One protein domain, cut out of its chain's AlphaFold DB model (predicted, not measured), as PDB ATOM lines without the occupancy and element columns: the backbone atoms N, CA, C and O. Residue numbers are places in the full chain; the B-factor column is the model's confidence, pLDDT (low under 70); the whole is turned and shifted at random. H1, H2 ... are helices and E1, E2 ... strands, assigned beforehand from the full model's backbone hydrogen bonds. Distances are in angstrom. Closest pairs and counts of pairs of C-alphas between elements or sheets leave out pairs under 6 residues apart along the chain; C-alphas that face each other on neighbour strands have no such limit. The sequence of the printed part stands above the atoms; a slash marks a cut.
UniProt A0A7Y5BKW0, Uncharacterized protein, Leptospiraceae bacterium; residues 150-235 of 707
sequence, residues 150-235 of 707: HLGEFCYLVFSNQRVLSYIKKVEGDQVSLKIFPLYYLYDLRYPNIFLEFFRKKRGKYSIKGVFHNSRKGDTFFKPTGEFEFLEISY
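What this domain is: This is residues 150 to 235 of the 707 residues of an uncharacterized protein of Leptospiraceae bacterium (UniProt A0A7Y5BKW0). This is a small closed barrel of six antiparallel strands, running round as E1, E2, E3, E6, E5, E4 and back to E1. The short strand E7 is paired onto E5 without joining the ring, and the one short helix, H1, is off the barrel. The 86 printed residues run E1 E2 E3 H1 E4 E5 E6 E7, mostly strand; E1 E2 E3 and E4 E5 E6 are meanders, each strand the antiparallel neighbour of the one before. The whole is compact, with a radius of gyration of the C-alphas of 12.6 A and spans of 40 by 26 by 23 A.

How they stand to each other: Begin in the barrel at E1, residues 154 to 159. E2, residues 162 to 172, forms a hairpin with it; look for N 157 and O 164, within hydrogen-bond range at 2.8 A. E3, residues 175 to 180, forms a hairpin with E2, with N 177 and O 170 at 2.8 A. E6, residues 220 to 224, is antiparallel to E3, with N 222 and O 176 at 2.8 A. E5, residues 204 to 214, forms a hairpin with E6, with N 213 and O 221 at 2.9 A. E4, residues 194 to 200, forms a hairpin with E5, with N 198 and O 206 at 2.8 A, and closes the ring onto E1, with N 158 and O 195 at 2.8 A. E7, residues 229 to 231, is antiparallel to E5, with N 229 and O 207 at 2.8 A. H1, residues 183 to 188, is not on the barrel; its closest C-alphas to E3 are those of Leu 186 and Ile 180, 7.4 A. In H1, 0 of 2 O i to N i+4 pairs and 1 of 3 O i to N i+3 pairs are within range.

Where its parts are: Find C-alpha 154 at (-25.332, -21.944, -28.363), where E1 begins its 16.6 A. E2 spans 26.1 A and bends by 70 degrees at residue 169; E5 spans 30.4 A and bends by 55 degrees at residue 211. E4 spans 20.2 A, E3 15.4 A, E6 13.3 A and H1 10.5 A. E7, 6.1 A, ends at C-alpha 231, (-14.978, -34.692, -22.571).

The domain as a whole: The two C-alphas farthest apart, those of Arg 216 and Tyr 235, are 41.8 A apart. The printed part has no cut, and the links between its named elements are tight. Its mean pLDDT is 70.6; 31 residues are under 70, among them 180 to 193 and 231 to 235.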
ATOM      1  N   HIS A 150     -31.940 -27.420 -26.184       72.69
ATOM      2  CA  HIS A 150     -33.015 -26.444 -26.340       72.69
ATOM      3  C   HIS A 150     -32.894 -25.626 -27.633       72.69
ATOM      4  O   HIS A 150     -31.813 -25.407 -28.191       72.69
ATOM      5  N   LEU A 151     -34.032 -25.115 -28.110       72.94
ATOM      6  CA  LEU A 151     -34.060 -24.140 -29.198       72.94
ATOM      7  C   LEU A 151     -33.335 -22.860 -28.769       72.94
ATOM      8  O   LEU A 151     -33.547 -22.336 -27.681       72.94
ATOM      9  N   GLY A 152     -32.480 -22.333 -29.642       70.56
ATOM     10  CA  GLY A 152     -31.718 -21.116 -29.381       70.56
ATOM     11  C   GLY A 152     -30.428 -21.313 -28.584       70.56
ATOM     12  O   GLY A 152     -29.702 -20.326 -28.424       70.56
ATOM     13  N   GLU A 153     -30.132 -22.541 -28.145       77.06
ATOM     14  CA  GLU A 153     -28.925 -22.903 -27.404       77.06
ATOM     15  C   GLU A 153     -27.663 -22.753 -28.266       77.06
ATOM     16  O   GLU A 153     -27.667 -23.077 -29.458       77.06
ATOM     17  N   PHE A 154     -26.591 -22.223 -27.672       81.19
ATOM     18  CA  PHE A 154     -25.332 -21.944 -28.363       81.19
ATOM     19  C   PHE A 154     -24.395 -23.152 -28.342       81.19
ATOM     20  O   PHE A 154     -24.270 -23.842 -27.333       81.19
ATOM     21  N   CYS A 155     -23.699 -23.371 -29.452       82.31
ATOM     22  CA  CYS A 155     -22.778 -24.488 -29.629       82.31
ATOM     23  C   CYS A 155     -21.620 -24.106 -30.552       82.31
ATOM     24  O   CYS A 155     -21.723 -23.168 -31.346       82.31
ATOM     25  N   TYR A 156     -20.539 -24.878 -30.507       82.69
ATOM     26  CA  TYR A 156     -19.477 -24.796 -31.504       82.69
ATOM     27  C   TYR A 156     -19.627 -25.885 -32.550       82.69
ATOM     28  O   TYR A 156     -19.794 -27.062 -32.236       82.69
ATOM     29  N   LEU A 157     -19.509 -25.483 -33.809       81.44
ATOM     30  CA  LEU A 157     -19.316 -26.387 -34.923       81.44
ATOM     31  C   LEU A 157     -17.819 -26.589 -35.149       81.44
ATOM     32  O   LEU A 157     -17.103 -25.623 -35.418       81.44
ATOM     33  N   VAL A 158     -17.354 -27.834 -35.066       79.69
ATOM     34  CA  VAL A 158     -15.937 -28.176 -35.206       79.69
ATOM     35  C   VAL A 158     -15.707 -29.046 -36.431       79.69
ATOM     36  O   VAL A 158     -16.279 -30.126 -36.569       79.69
ATOM     37  N   PHE A 159     -14.850 -28.571 -37.329       79.88
ATOM     38  CA  PHE A 159     -14.434 -29.284 -38.536       79.88
ATOM     39  C   PHE A 159     -13.012 -28.858 -38.906       79.88
ATOM     40  O   PHE A 159     -12.665 -27.686 -38.795       79.88
ATOM     41  N   SER A 160     -12.167 -29.795 -39.347       66.31
ATOM     42  CA  SER A 160     -10.810 -29.492 -39.851       66.31
ATOM     43  C   SER A 160      -9.965 -28.599 -38.914       66.31
ATOM     44  O   SER A 160      -9.261 -27.700 -39.378       66.31
ATOM     45  N   ASN A 161     -10.051 -28.826 -37.595       62.75
ATOM     46  CA  ASN A 161      -9.430 -28.019 -36.527       62.75
ATOM     47  C   ASN A 161      -9.883 -26.544 -36.451       62.75
ATOM     48  O   ASN A 161      -9.222 -25.726 -35.813       62.75
ATOM     49  N   GLN A 162     -11.006 -26.191 -37.072       69.81
ATOM     50  CA  GLN A 162     -11.674 -24.902 -36.905       69.81
ATOM     51  C   GLN A 162     -12.878 -25.065 -35.983       69.81
ATOM     52  O   GLN A 162     -13.562 -26.085 -36.046       69.81
ATOM     53  N   ARG A 163     -13.139 -24.058 -35.143       78.12
ATOM     54  CA  ARG A 163     -14.354 -23.950 -34.332       78.12
ATOM     55  C   ARG A 163     -15.123 -22.719 -34.787       78.12
ATOM     56  O   ARG A 163     -14.524 -21.657 -34.906       78.12
ATOM     57  N   VAL A 164     -16.414 -22.878 -35.050       77.50
ATOM     58  CA  VAL A 164     -17.305 -21.792 -35.471       77.50
ATOM     59  C   VAL A 164     -18.495 -21.742 -34.525       77.50
ATOM     60  O   VAL A 164     -19.214 -22.731 -34.375       77.50
ATOM     61  N   LEU A 165     -18.697 -20.601 -33.879       78.75
ATOM     62  CA  LEU A 165     -19.789 -20.369 -32.948       78.75
ATOM     63  C   LEU A 165     -21.130 -20.316 -33.693       78.75
ATOM     64  O   LEU A 165     -21.297 -19.622 -34.698       78.75
ATOM     65  N   SER A 166     -22.102 -21.065 -33.189       79.56
ATOM     66  CA  SER A 166     -23.425 -21.224 -33.785       79.56
ATOM     67  C   SER A 166     -24.494 -21.349 -32.696       79.56
ATOM     68  O   SER A 166     -24.198 -21.343 -31.500       79.56
ATOM     69  N   TYR A 167     -25.756 -21.424 -33.108       82.50
ATOM     70  CA  TYR A 167     -26.872 -21.739 -32.226       82.50
ATOM     71  C   TYR A 167     -27.919 -22.588 -32.944       82.50
ATOM     72  O   TYR A 167     -28.025 -22.573 -34.180       82.50
ATOM     73  N   ILE A 168     -28.710 -23.310 -32.157       83.06
ATOM     74  CA  ILE A 168     -29.753 -24.202 -32.658       83.06
ATOM     75  C   ILE A 168     -30.974 -23.398 -33.076       83.06
ATOM     76  O   ILE A 168     -31.578 -22.678 -32.286       83.06
ATOM     77  N   LYS A 169     -31.339 -23.530 -34.350       79.69
ATOM     78  CA  LYS A 169     -32.478 -22.843 -34.963       79.69
ATOM     79  C   LYS A 169     -33.756 -23.677 -34.875       79.69
ATOM     80  O   LYS A 169     -34.822 -23.115 -34.656       79.69
ATOM     81  N   LYS A 170     -33.660 -24.994 -35.096       80.00
ATOM     82  CA  LYS A 170     -34.781 -25.951 -35.059       80.00
ATOM     83  C   LYS A 170     -34.299 -27.323 -34.594       80.00
ATOM     84  O   LYS A 170     -33.175 -27.699 -34.921       80.00
ATOM     85  N   VAL A 171     -35.164 -28.073 -33.916       78.56
ATOM     86  CA  VAL A 171     -34.962 -29.488 -33.568       78.56
ATOM     87  C   VAL A 171     -36.099 -30.281 -34.218       78.56
ATOM     88  O   VAL A 171     -37.265 -29.966 -33.990       78.56
ATOM     89  N   GLU A 172     -35.775 -31.255 -35.069       76.56
ATOM     90  CA  GLU A 172     -36.738 -32.107 -35.784       76.56
ATOM     91  C   GLU A 172     -36.348 -33.582 -35.591       76.56
ATOM     92  O   GLU A 172     -35.487 -34.106 -36.295       76.56
ATOM     93  N   GLY A 173     -36.969 -34.257 -34.613       75.06
ATOM     94  CA  GLY A 173     -36.655 -35.652 -34.274       75.06
ATOM     95  C   GLY A 173     -35.182 -35.833 -33.889       75.06
ATOM     96  O   GLY A 173     -34.690 -35.151 -32.994       75.06
ATOM     97  N   ASP A 174     -34.471 -36.700 -34.614       76.12
ATOM     98  CA  ASP A 174     -33.042 -36.982 -34.404       76.12
ATOM     99  C   ASP A 174     -32.111 -36.017 -35.168       76.12
ATOM    100  O   ASP A 174     -30.991 -36.380 -35.537       76.12
ATOM    101  N   GLN A 175     -32.566 -34.805 -35.500       82.38
ATOM    102  CA  GLN A 175     -31.793 -33.834 -36.281       82.38
ATOM    103  C   GLN A 175     -31.941 -32.413 -35.745       82.38
ATOM    104  O   GLN A 175     -32.997 -32.017 -35.253       82.38
ATOM    105  N   VAL A 176     -30.885 -31.612 -35.903       83.94
ATOM    106  CA  VAL A 176     -30.879 -30.200 -35.495       83.94
ATOM    107  C   VAL A 176     -30.463 -29.296 -36.643       83.94
ATOM    108  O   VAL A 176     -29.476 -29.545 -37.329       83.94
ATOM    109  N   SER A 177     -31.209 -28.219 -36.867       82.44
ATOM    110  CA  SER A 177     -30.807 -27.169 -37.799       82.44
ATOM    111  C   SER A 177     -30.001 -26.106 -37.068       82.44
ATOM    112  O   SER A 177     -30.428 -25.590 -36.033       82.44
ATOM    113  N   LEU A 178     -28.851 -25.752 -37.636       79.56
ATOM    114  CA  LEU A 178     -27.925 -24.779 -37.068       79.56
ATOM    115  C   LEU A 178     -27.904 -23.504 -37.890       79.56
ATOM    116  O   LEU A 178     -27.977 -23.522 -39.123       79.56
ATOM    117  N   LYS A 179     -27.726 -22.380 -37.204       76.69
ATOM    118  CA  LYS A 179     -27.459 -21.107 -37.862       76.69
ATOM    119  C   LYS A 179     -25.953 -20.837 -37.874       76.69
ATOM    120  O   LYS A 179     -25.387 -20.368 -36.889       76.69
ATOM    121  N   ILE A 180     -25.297 -21.148 -38.991       68.50
ATOM    122  CA  ILE A 180     -23.842 -20.995 -39.152       68.50
ATOM    123  C   ILE A 180     -23.522 -19.583 -39.649       68.50
ATOM    124  O   ILE A 180     -24.060 -19.136 -40.666       68.50
ATOM    125  N   PHE A 181     -22.616 -18.898 -38.957       61.31
ATOM    126  CA  PHE A 181     -22.079 -17.614 -39.382       61.31
ATOM    127  C   PHE A 181     -20.567 -17.593 -39.239       61.31
ATOM    128  O   PHE A 181     -20.047 -18.122 -38.265       61.31
ATOM    129  N   PRO A 182     -19.865 -16.883 -40.131       53.69
ATOM    130  CA  PRO A 182     -20.291 -16.328 -41.426       53.69
ATOM    131  C   PRO A 182     -20.612 -17.375 -42.523       53.69
ATOM    132  O   PRO A 182     -20.089 -18.485 -42.538       53.69
ATOM    133  N   LEU A 183     -21.456 -16.991 -43.496       47.06
ATOM    134  CA  LEU A 183     -21.988 -17.858 -44.571       47.06
ATOM    135  C   LEU A 183     -20.930 -18.544 -45.463       47.06
ATOM    136  O   LEU A 183     -21.269 -19.485 -46.175       47.06
ATOM    137  N   TYR A 184     -19.661 -18.116 -45.446       53.09
ATOM    138  CA  TYR A 184     -18.614 -18.753 -46.256       53.09
ATOM    139  C   TYR A 184     -18.243 -20.165 -45.775       53.09
ATOM    140  O   TYR A 184     -17.702 -20.938 -46.559       53.09
ATOM    141  N   TYR A 185     -18.581 -20.531 -44.534       53.72
ATOM    142  CA  TYR A 185     -18.361 -21.878 -43.997       53.72
ATOM    143  C   TYR A 185     -19.342 -22.932 -44.541       53.72
ATOM    144  O   TYR A 185     -19.090 -24.127 -44.416       53.72
ATOM    145  N   LEU A 186     -20.442 -22.511 -45.178       51.47
ATOM    146  CA  LEU A 186     -21.471 -23.420 -45.703       51.47
ATOM    147  C   LEU A 186     -21.097 -24.060 -47.050       51.47
ATOM    148  O   LEU A 186     -21.642 -25.108 -47.390       51.47
ATOM    149  N   TYR A 187     -20.174 -23.466 -47.817       48.81
ATOM    150  CA  TYR A 187     -19.851 -23.927 -49.178       48.81
ATOM    151  C   TYR A 187     -19.088 -25.257 -49.227       48.81
ATOM    152  O   TYR A 187     -18.986 -25.855 -50.297       48.81
ATOM    153  N   ASP A 188     -18.604 -25.743 -48.082       50.28
ATOM    154  CA  ASP A 188     -17.611 -26.814 -48.021       50.28
ATOM    155  C   ASP A 188     -17.953 -27.918 -47.002       50.28
ATOM    156  O   ASP A 188     -17.084 -28.674 -46.587       50.28
ATOM    157  N   LEU A 189     -19.226 -28.080 -46.611       52.84
ATOM    158  CA  LEU A 189     -19.685 -29.084 -45.625       52.84
ATOM    159  C   LEU A 189     -19.615 -30.558 -46.105       52.84
ATOM    160  O   LEU A 189     -20.425 -31.390 -45.704       52.84
ATOM    161  N   ARG A 190     -18.634 -30.912 -46.946       55.00
ATOM    162  CA  ARG A 190     -18.267 -32.297 -47.302       55.00
ATOM    163  C   ARG A 190     -17.061 -32.797 -46.494       55.00
ATOM    164  O   ARG A 190     -16.302 -33.639 -46.970       55.00
ATOM    165  N   TYR A 191     -16.848 -32.262 -45.294       59.53
ATOM    166  CA  TYR A 191     -15.757 -32.697 -44.423       59.53
ATOM    167  C   TYR A 191     -16.105 -34.028 -43.732       59.53
ATOM    168  O   TYR A 191     -17.185 -34.138 -43.154       59.53
ATOM    169  N   PRO A 192     -15.204 -35.030 -43.731       53.88
ATOM    170  CA  PRO A 192     -15.501 -36.362 -43.200       53.88
ATOM    171  C   PRO A 192     -15.562 -36.476 -41.662       53.88
ATOM    172  O   PRO A 192     -15.785 -37.570 -41.162       53.88
ATOM    173  N   ASN A 193     -15.408 -35.395 -40.890       69.00
ATOM    174  CA  ASN A 193     -15.472 -35.419 -39.421       69.00
ATOM    175  C   ASN A 193     -15.983 -34.073 -38.886       69.00
ATOM    176  O   ASN A 193     -15.200 -33.136 -38.727       69.00
ATOM    177  N   ILE A 194     -17.290 -33.976 -38.642       79.31
ATOM    178  CA  ILE A 194     -17.935 -32.774 -38.108       79.31
ATOM    179  C   ILE A 194     -18.436 -33.084 -36.703       79.31
ATOM    180  O   ILE A 194     -19.116 -34.092 -36.500       79.31
ATOM    181  N   PHE A 195     -18.114 -32.209 -35.755       83.94
ATOM    182  CA  PHE A 195     -18.533 -32.326 -34.365       83.94
ATOM    183  C   PHE A 195     -19.352 -31.109 -33.945       83.94
ATOM    184  O   PHE A 195     -19.044 -29.981 -34.334       83.94
ATOM    185  N   LEU A 196     -20.375 -31.343 -33.129       84.62
ATOM    186  CA  LEU A 196     -21.030 -30.300 -32.351       84.62
ATOM    187  C   LEU A 196     -20.570 -30.374 -30.910       84.62
ATOM    188  O   LEU A 196     -20.643 -31.432 -30.293       84.62
ATOM    189  N   GLU A 197     -20.101 -29.246 -30.391       85.12
ATOM    190  CA  GLU A 197     -19.618 -29.113 -29.025       85.12
ATOM    191  C   GLU A 197     -20.543 -28.192 -28.220       85.12
ATOM    192  O   GLU A 197     -20.795 -27.047 -28.608       85.12
ATOM    193  N   PHE A 198     -21.011 -28.698 -27.082       82.19
ATOM    194  CA  PHE A 198     -21.841 -28.001 -26.103       82.19
ATOM    195  C   PHE A 198     -21.094 -27.883 -24.777       82.19
ATOM    196  O   PHE A 198     -20.232 -28.705 -24.454       82.19
ATOM    197  N   PHE A 199     -21.448 -26.874 -23.984       75.50
ATOM    198  CA  PHE A 199     -20.839 -26.631 -22.682       75.50
ATOM    199  C   PHE A 199     -21.905 -26.518 -21.587       75.50
ATOM    200  O   PHE A 199     -22.892 -25.797 -21.738       75.50
ATOM    201  N   ARG A 200     -21.691 -27.220 -20.466       73.81
ATOM    202  CA  ARG A 200     -22.541 -27.183 -19.266       73.81
ATOM    203  C   ARG A 200     -21.699 -26.821 -18.043       73.81
ATOM    204  O   ARG A 200     -20.786 -27.557 -17.681       73.81
ATOM    205  N   LYS A 201     -22.074 -25.743 -17.348       62.31
ATOM    206  CA  LYS A 201     -21.303 -25.106 -16.261       62.31
ATOM    207  C   LYS A 201     -20.785 -26.039 -15.151       62.31
ATOM    208  O   LYS A 201     -19.710 -25.791 -14.627       62.31
ATOM    209  N   LYS A 202     -21.535 -27.081 -14.773       60.94
ATOM    210  CA  LYS A 202     -21.171 -28.001 -13.672       60.94
ATOM    211  C   LYS A 202     -20.613 -29.352 -14.117       60.94
ATOM    212  O   LYS A 202     -20.152 -30.116 -13.280       60.94
ATOM    213  N   ARG A 203     -20.745 -29.686 -15.399       65.31
ATOM    214  CA  ARG A 203     -20.398 -31.015 -15.910       65.31
ATOM    215  C   ARG A 203     -19.227 -30.935 -16.862       65.31
ATOM    216  O   ARG A 203     -18.322 -31.731 -16.726       65.31
ATOM    217  N   GLY A 204     -19.193 -29.956 -17.759       70.56
ATOM    218  CA  GLY A 204     -18.099 -29.785 -18.704       70.56
ATOM    219  C   GLY A 204     -18.581 -29.835 -20.147       70.56
ATOM    220  O   GLY A 204     -19.652 -29.315 -20.475       70.56
ATOM    221  N   LYS A 205     -17.753 -30.408 -21.021       81.25
ATOM    222  CA  LYS A 205     -17.924 -30.342 -22.468       81.25
ATOM    223  C   LYS A 205     -18.560 -31.625 -22.983       81.25
ATOM    224  O   LYS A 205     -18.109 -32.720 -22.669       81.25
ATOM    225  N   TYR A 206     -19.562 -31.472 -23.836       82.62
ATOM    226  CA  TYR A 206     -20.190 -32.575 -24.556       82.62
ATOM    227  C   TYR A 206     -19.899 -32.413 -26.041       82.62
ATOM    228  O   TYR A 206     -20.077 -31.320 -26.583       82.62
ATOM    229  N   SER A 207     -19.448 -33.474 -26.700       84.38
ATOM    230  CA  SER A 207     -19.215 -33.484 -28.141       84.38
ATOM    231  C   SER A 207     -20.023 -34.587 -28.802       84.38
ATOM    232  O   SER A 207     -20.135 -35.682 -28.263       84.38
ATOM    233  N   ILE A 208     -20.586 -34.314 -29.975       86.31
ATOM    234  CA  ILE A 208     -21.245 -35.336 -30.784       86.31
ATOM    235  C   ILE A 208     -20.806 -35.237 -32.235       86.31
ATOM    236  O   ILE A 208     -20.805 -34.161 -32.839       86.31
ATOM    237  N   LYS A 209     -20.432 -36.379 -32.807       85.31
ATOM    238  CA  LYS A 209     -20.083 -36.495 -34.221       85.31
ATOM    239  C   LYS A 209     -21.345 -36.600 -35.071       85.31
ATOM    240  O   LYS A 209     -22.302 -37.267 -34.685       85.31
ATOM    241  N   GLY A 210     -21.344 -35.983 -36.249       83.06
ATOM    242  CA  GLY A 210     -22.465 -36.088 -37.178       83.06
ATOM    243  C   GLY A 210     -22.160 -35.615 -38.590       83.06
ATOM    244  O   GLY A 210     -21.018 -35.314 -38.943       83.06
ATOM    245  N   VAL A 211     -23.201 -35.593 -39.418       79.06
ATOM    246  CA  VAL A 211     -23.138 -35.248 -40.844       79.06
ATOM    247  C   VAL A 211     -24.233 -34.240 -41.174       79.06
ATOM    248  O   VAL A 211     -25.355 -34.342 -40.672       79.06
ATOM    249  N   PHE A 212     -23.923 -33.278 -42.043       78.00
ATOM    250  CA  PHE A 212     -24.920 -32.345 -42.554       78.00
ATOM    251  C   PHE A 212     -25.648 -32.878 -43.783       78.00
ATOM    252  O   PHE A 212     -25.042 -33.441 -44.692       78.00
ATOM    253  N   HIS A 213     -26.941 -32.589 -43.863       72.44
ATOM    254  CA  HIS A 213     -27.712 -32.681 -45.093       72.44
ATOM    255  C   HIS A 213     -28.561 -31.422 -45.283       72.44
ATOM    256  O   HIS A 213     -29.038 -30.801 -44.332       72.44
ATOM    257  N   ASN A 214     -28.750 -31.029 -46.539       63.91
ATOM    258  CA  ASN A 214     -29.576 -29.878 -46.884       63.91
ATOM    259  C   ASN A 214     -31.029 -30.313 -47.080       63.91
ATOM    260  O   ASN A 214     -31.312 -31.282 -47.786       63.91
ATOM    261  N   SER A 215     -31.961 -29.577 -46.481       56.50
ATOM    262  CA  SER A 215     -33.388 -29.726 -46.751       56.50
ATOM    263  C   SER A 215     -33.768 -29.055 -48.072       56.50
ATOM    264  O   SER A 215     -33.173 -28.053 -48.473       56.50
ATOM    265  N   ARG A 216     -34.835 -29.546 -48.722       46.72
ATOM    266  CA  ARG A 216     -35.429 -28.934 -49.931       46.72
ATOM    267  C   ARG A 216     -35.847 -27.467 -49.729       46.72
ATOM    268  O   ARG A 216     -36.035 -26.761 -50.710       46.72
ATOM    269  N   LYS A 217     -35.980 -27.005 -48.477       50.75
ATOM    270  CA  LYS A 217     -36.323 -25.619 -48.102       50.75
ATOM    271  C   LYS A 217     -35.107 -24.720 -47.793       50.75
ATOM    272  O   LYS A 217     -35.301 -23.596 -47.346       50.75
ATOM    273  N   GLY A 218     -33.873 -25.187 -48.014       58.25
ATOM    274  CA  GLY A 218     -32.650 -24.382 -47.846       58.25
ATOM    275  C   GLY A 218     -32.091 -24.299 -46.418       58.25
ATOM    276  O   GLY A 218     -31.083 -23.630 -46.208       58.25
ATOM    277  N   ASP A 219     -32.703 -24.982 -45.448       66.06
ATOM    278  CA  ASP A 219     -32.143 -25.161 -44.101       66.06
ATOM    279  C   ASP A 219     -31.134 -26.335 -44.105       66.06
ATOM    280  O   ASP A 219     -31.390 -27.393 -44.692       66.06
ATOM    281  N   THR A 220     -29.989 -26.153 -43.443       70.25
ATOM    282  CA  THR A 220     -28.959 -27.187 -43.251       70.25
ATOM    283  C   THR A 220     -29.197 -27.890 -41.912       70.25
ATOM    284  O   THR A 220     -29.310 -27.229 -40.875       70.25
ATOM    285  N   PHE A 221     -29.303 -29.218 -41.941       78.88
ATOM    286  CA  PHE A 221     -29.598 -30.071 -40.787       78.88
ATOM    287  C   PHE A 221     -28.401 -30.952 -40.457       78.88
ATOM    288  O   PHE A 221     -27.817 -31.564 -41.348       78.88
ATOM    289  N   PHE A 222     -28.036 -31.004 -39.183       81.81
ATOM    290  CA  PHE A 222     -27.030 -31.890 -38.622       81.81
ATOM    291  C   PHE A 222     -27.716 -33.137 -38.065       81.81
ATOM    292  O   PHE A 222     -28.599 -33.031 -37.210       81.81
ATOM    293  N   LYS A 223     -27.285 -34.310 -38.532       82.75
ATOM    294  CA  LYS A 223     -27.691 -35.608 -37.995       82.75
ATOM    295  C   LYS A 223     -26.505 -36.233 -37.248       82.75
ATOM    296  O   LYS A 223     -25.468 -36.445 -37.883       82.75
ATOM    297  N   PRO A 224     -26.625 -36.541 -35.948       81.12
ATOM    298  CA  PRO A 224     -25.583 -37.243 -35.218       81.12
ATOM    299  C   PRO A 224     -25.397 -38.668 -35.753       81.12
ATOM    300  O   PRO A 224     -26.346 -39.310 -36.205       81.12
ATOM    301  N   THR A 225     -24.159 -39.154 -35.724       78.06
ATOM    302  CA  THR A 225     -23.766 -40.501 -36.175       78.06
ATOM    303  C   THR A 225     -23.206 -41.374 -35.050       78.06
ATOM    304  O   THR A 225     -22.785 -42.498 -35.316       78.06
ATOM    305  N   GLY A 226     -23.211 -40.879 -33.811       72.44
ATOM    306  CA  GLY A 226     -22.759 -41.582 -32.610       72.44
ATOM    307  C   GLY A 226     -23.412 -41.016 -31.348       72.44
ATOM    308  O   GLY A 226     -24.322 -40.191 -31.441       72.44
ATOM    309  N   GLU A 227     -22.947 -41.464 -30.185       73.19
ATOM    310  CA  GLU A 227     -23.406 -40.983 -28.876       73.19
ATOM    311  C   GLU A 227     -22.676 -39.696 -28.455       73.19
ATOM    312  O   GLU A 227     -21.656 -39.320 -29.038       73.19
ATOM    313  N   PHE A 228     -23.217 -38.994 -27.453       76.12
ATOM    314  CA  PHE A 228     -22.539 -37.846 -26.855       76.12
ATOM    315  C   PHE A 228     -21.314 -38.311 -26.069       76.12
ATOM    316  O   PHE A 228     -21.429 -39.010 -25.065       76.12
ATOM    317  N   GLU A 229     -20.141 -37.865 -26.495       76.69
ATOM    318  CA  GLU A 229     -18.902 -38.045 -25.758       76.69
ATOM    319  C   GLU A 229     -18.778 -36.922 -24.728       76.69
ATOM    320  O   GLU A 229     -18.700 -35.734 -25.063       76.69
ATOM    321  N   PHE A 230     -18.771 -37.306 -23.452       72.31
ATOM    322  CA  PHE A 230     -18.372 -36.411 -22.382       72.31
ATOM    323  C   PHE A 230     -16.852 -36.260 -22.409       72.31
ATOM    324  O   PHE A 230     -16.113 -37.233 -22.255       72.31
ATOM    325  N   LEU A 231     -16.388 -35.034 -22.616       62.12
ATOM    326  CA  LEU A 231     -14.978 -34.692 -22.571       62.12
ATOM    327  C   LEU A 231     -14.735 -33.962 -21.253       62.12
ATOM    328  O   LEU A 231     -15.216 -32.838 -21.070       62.12
ATOM    329  N   GLU A 232     -13.990 -34.599 -20.345       47.62
ATOM    330  CA  GLU A 232     -13.469 -33.913 -19.166       47.62
ATOM    331  C   GLU A 232     -12.714 -32.676 -19.635       47.62
ATOM    332  O   GLU A 232     -11.792 -32.729 -20.456       47.62
ATOM    333  N   ILE A 233     -13.156 -31.528 -19.141       44.34
ATOM    334  CA  ILE A 233     -12.439 -30.293 -19.368       44.34
ATOM    335  C   ILE A 233     -11.239 -30.365 -18.439       44.34
ATOM    336  O   ILE A 233     -11.354 -30.086 -17.249       44.34
ATOM    337  N   SER A 234     -10.075 -30.724 -18.984       31.75
ATOM    338  CA  SER A 234      -8.825 -30.226 -18.430       31.75
ATOM    339  C   SER A 234      -8.952 -28.714 -18.504       31.75
ATOM    340  O   SER A 234      -8.874 -28.134 -19.594       31.75
ATOM    341  N   TYR A 235      -9.286 -28.093 -17.379       31.97
ATOM    342  CA  TYR A 235      -9.330 -26.654 -17.307       31.97
ATOM    343  C   TYR A 235      -8.018 -26.143 -17.888       31.97
ATOM    344  O   TYR A 235      -6.937 -26.503 -17.427       31.97
TER     345      TYR A 235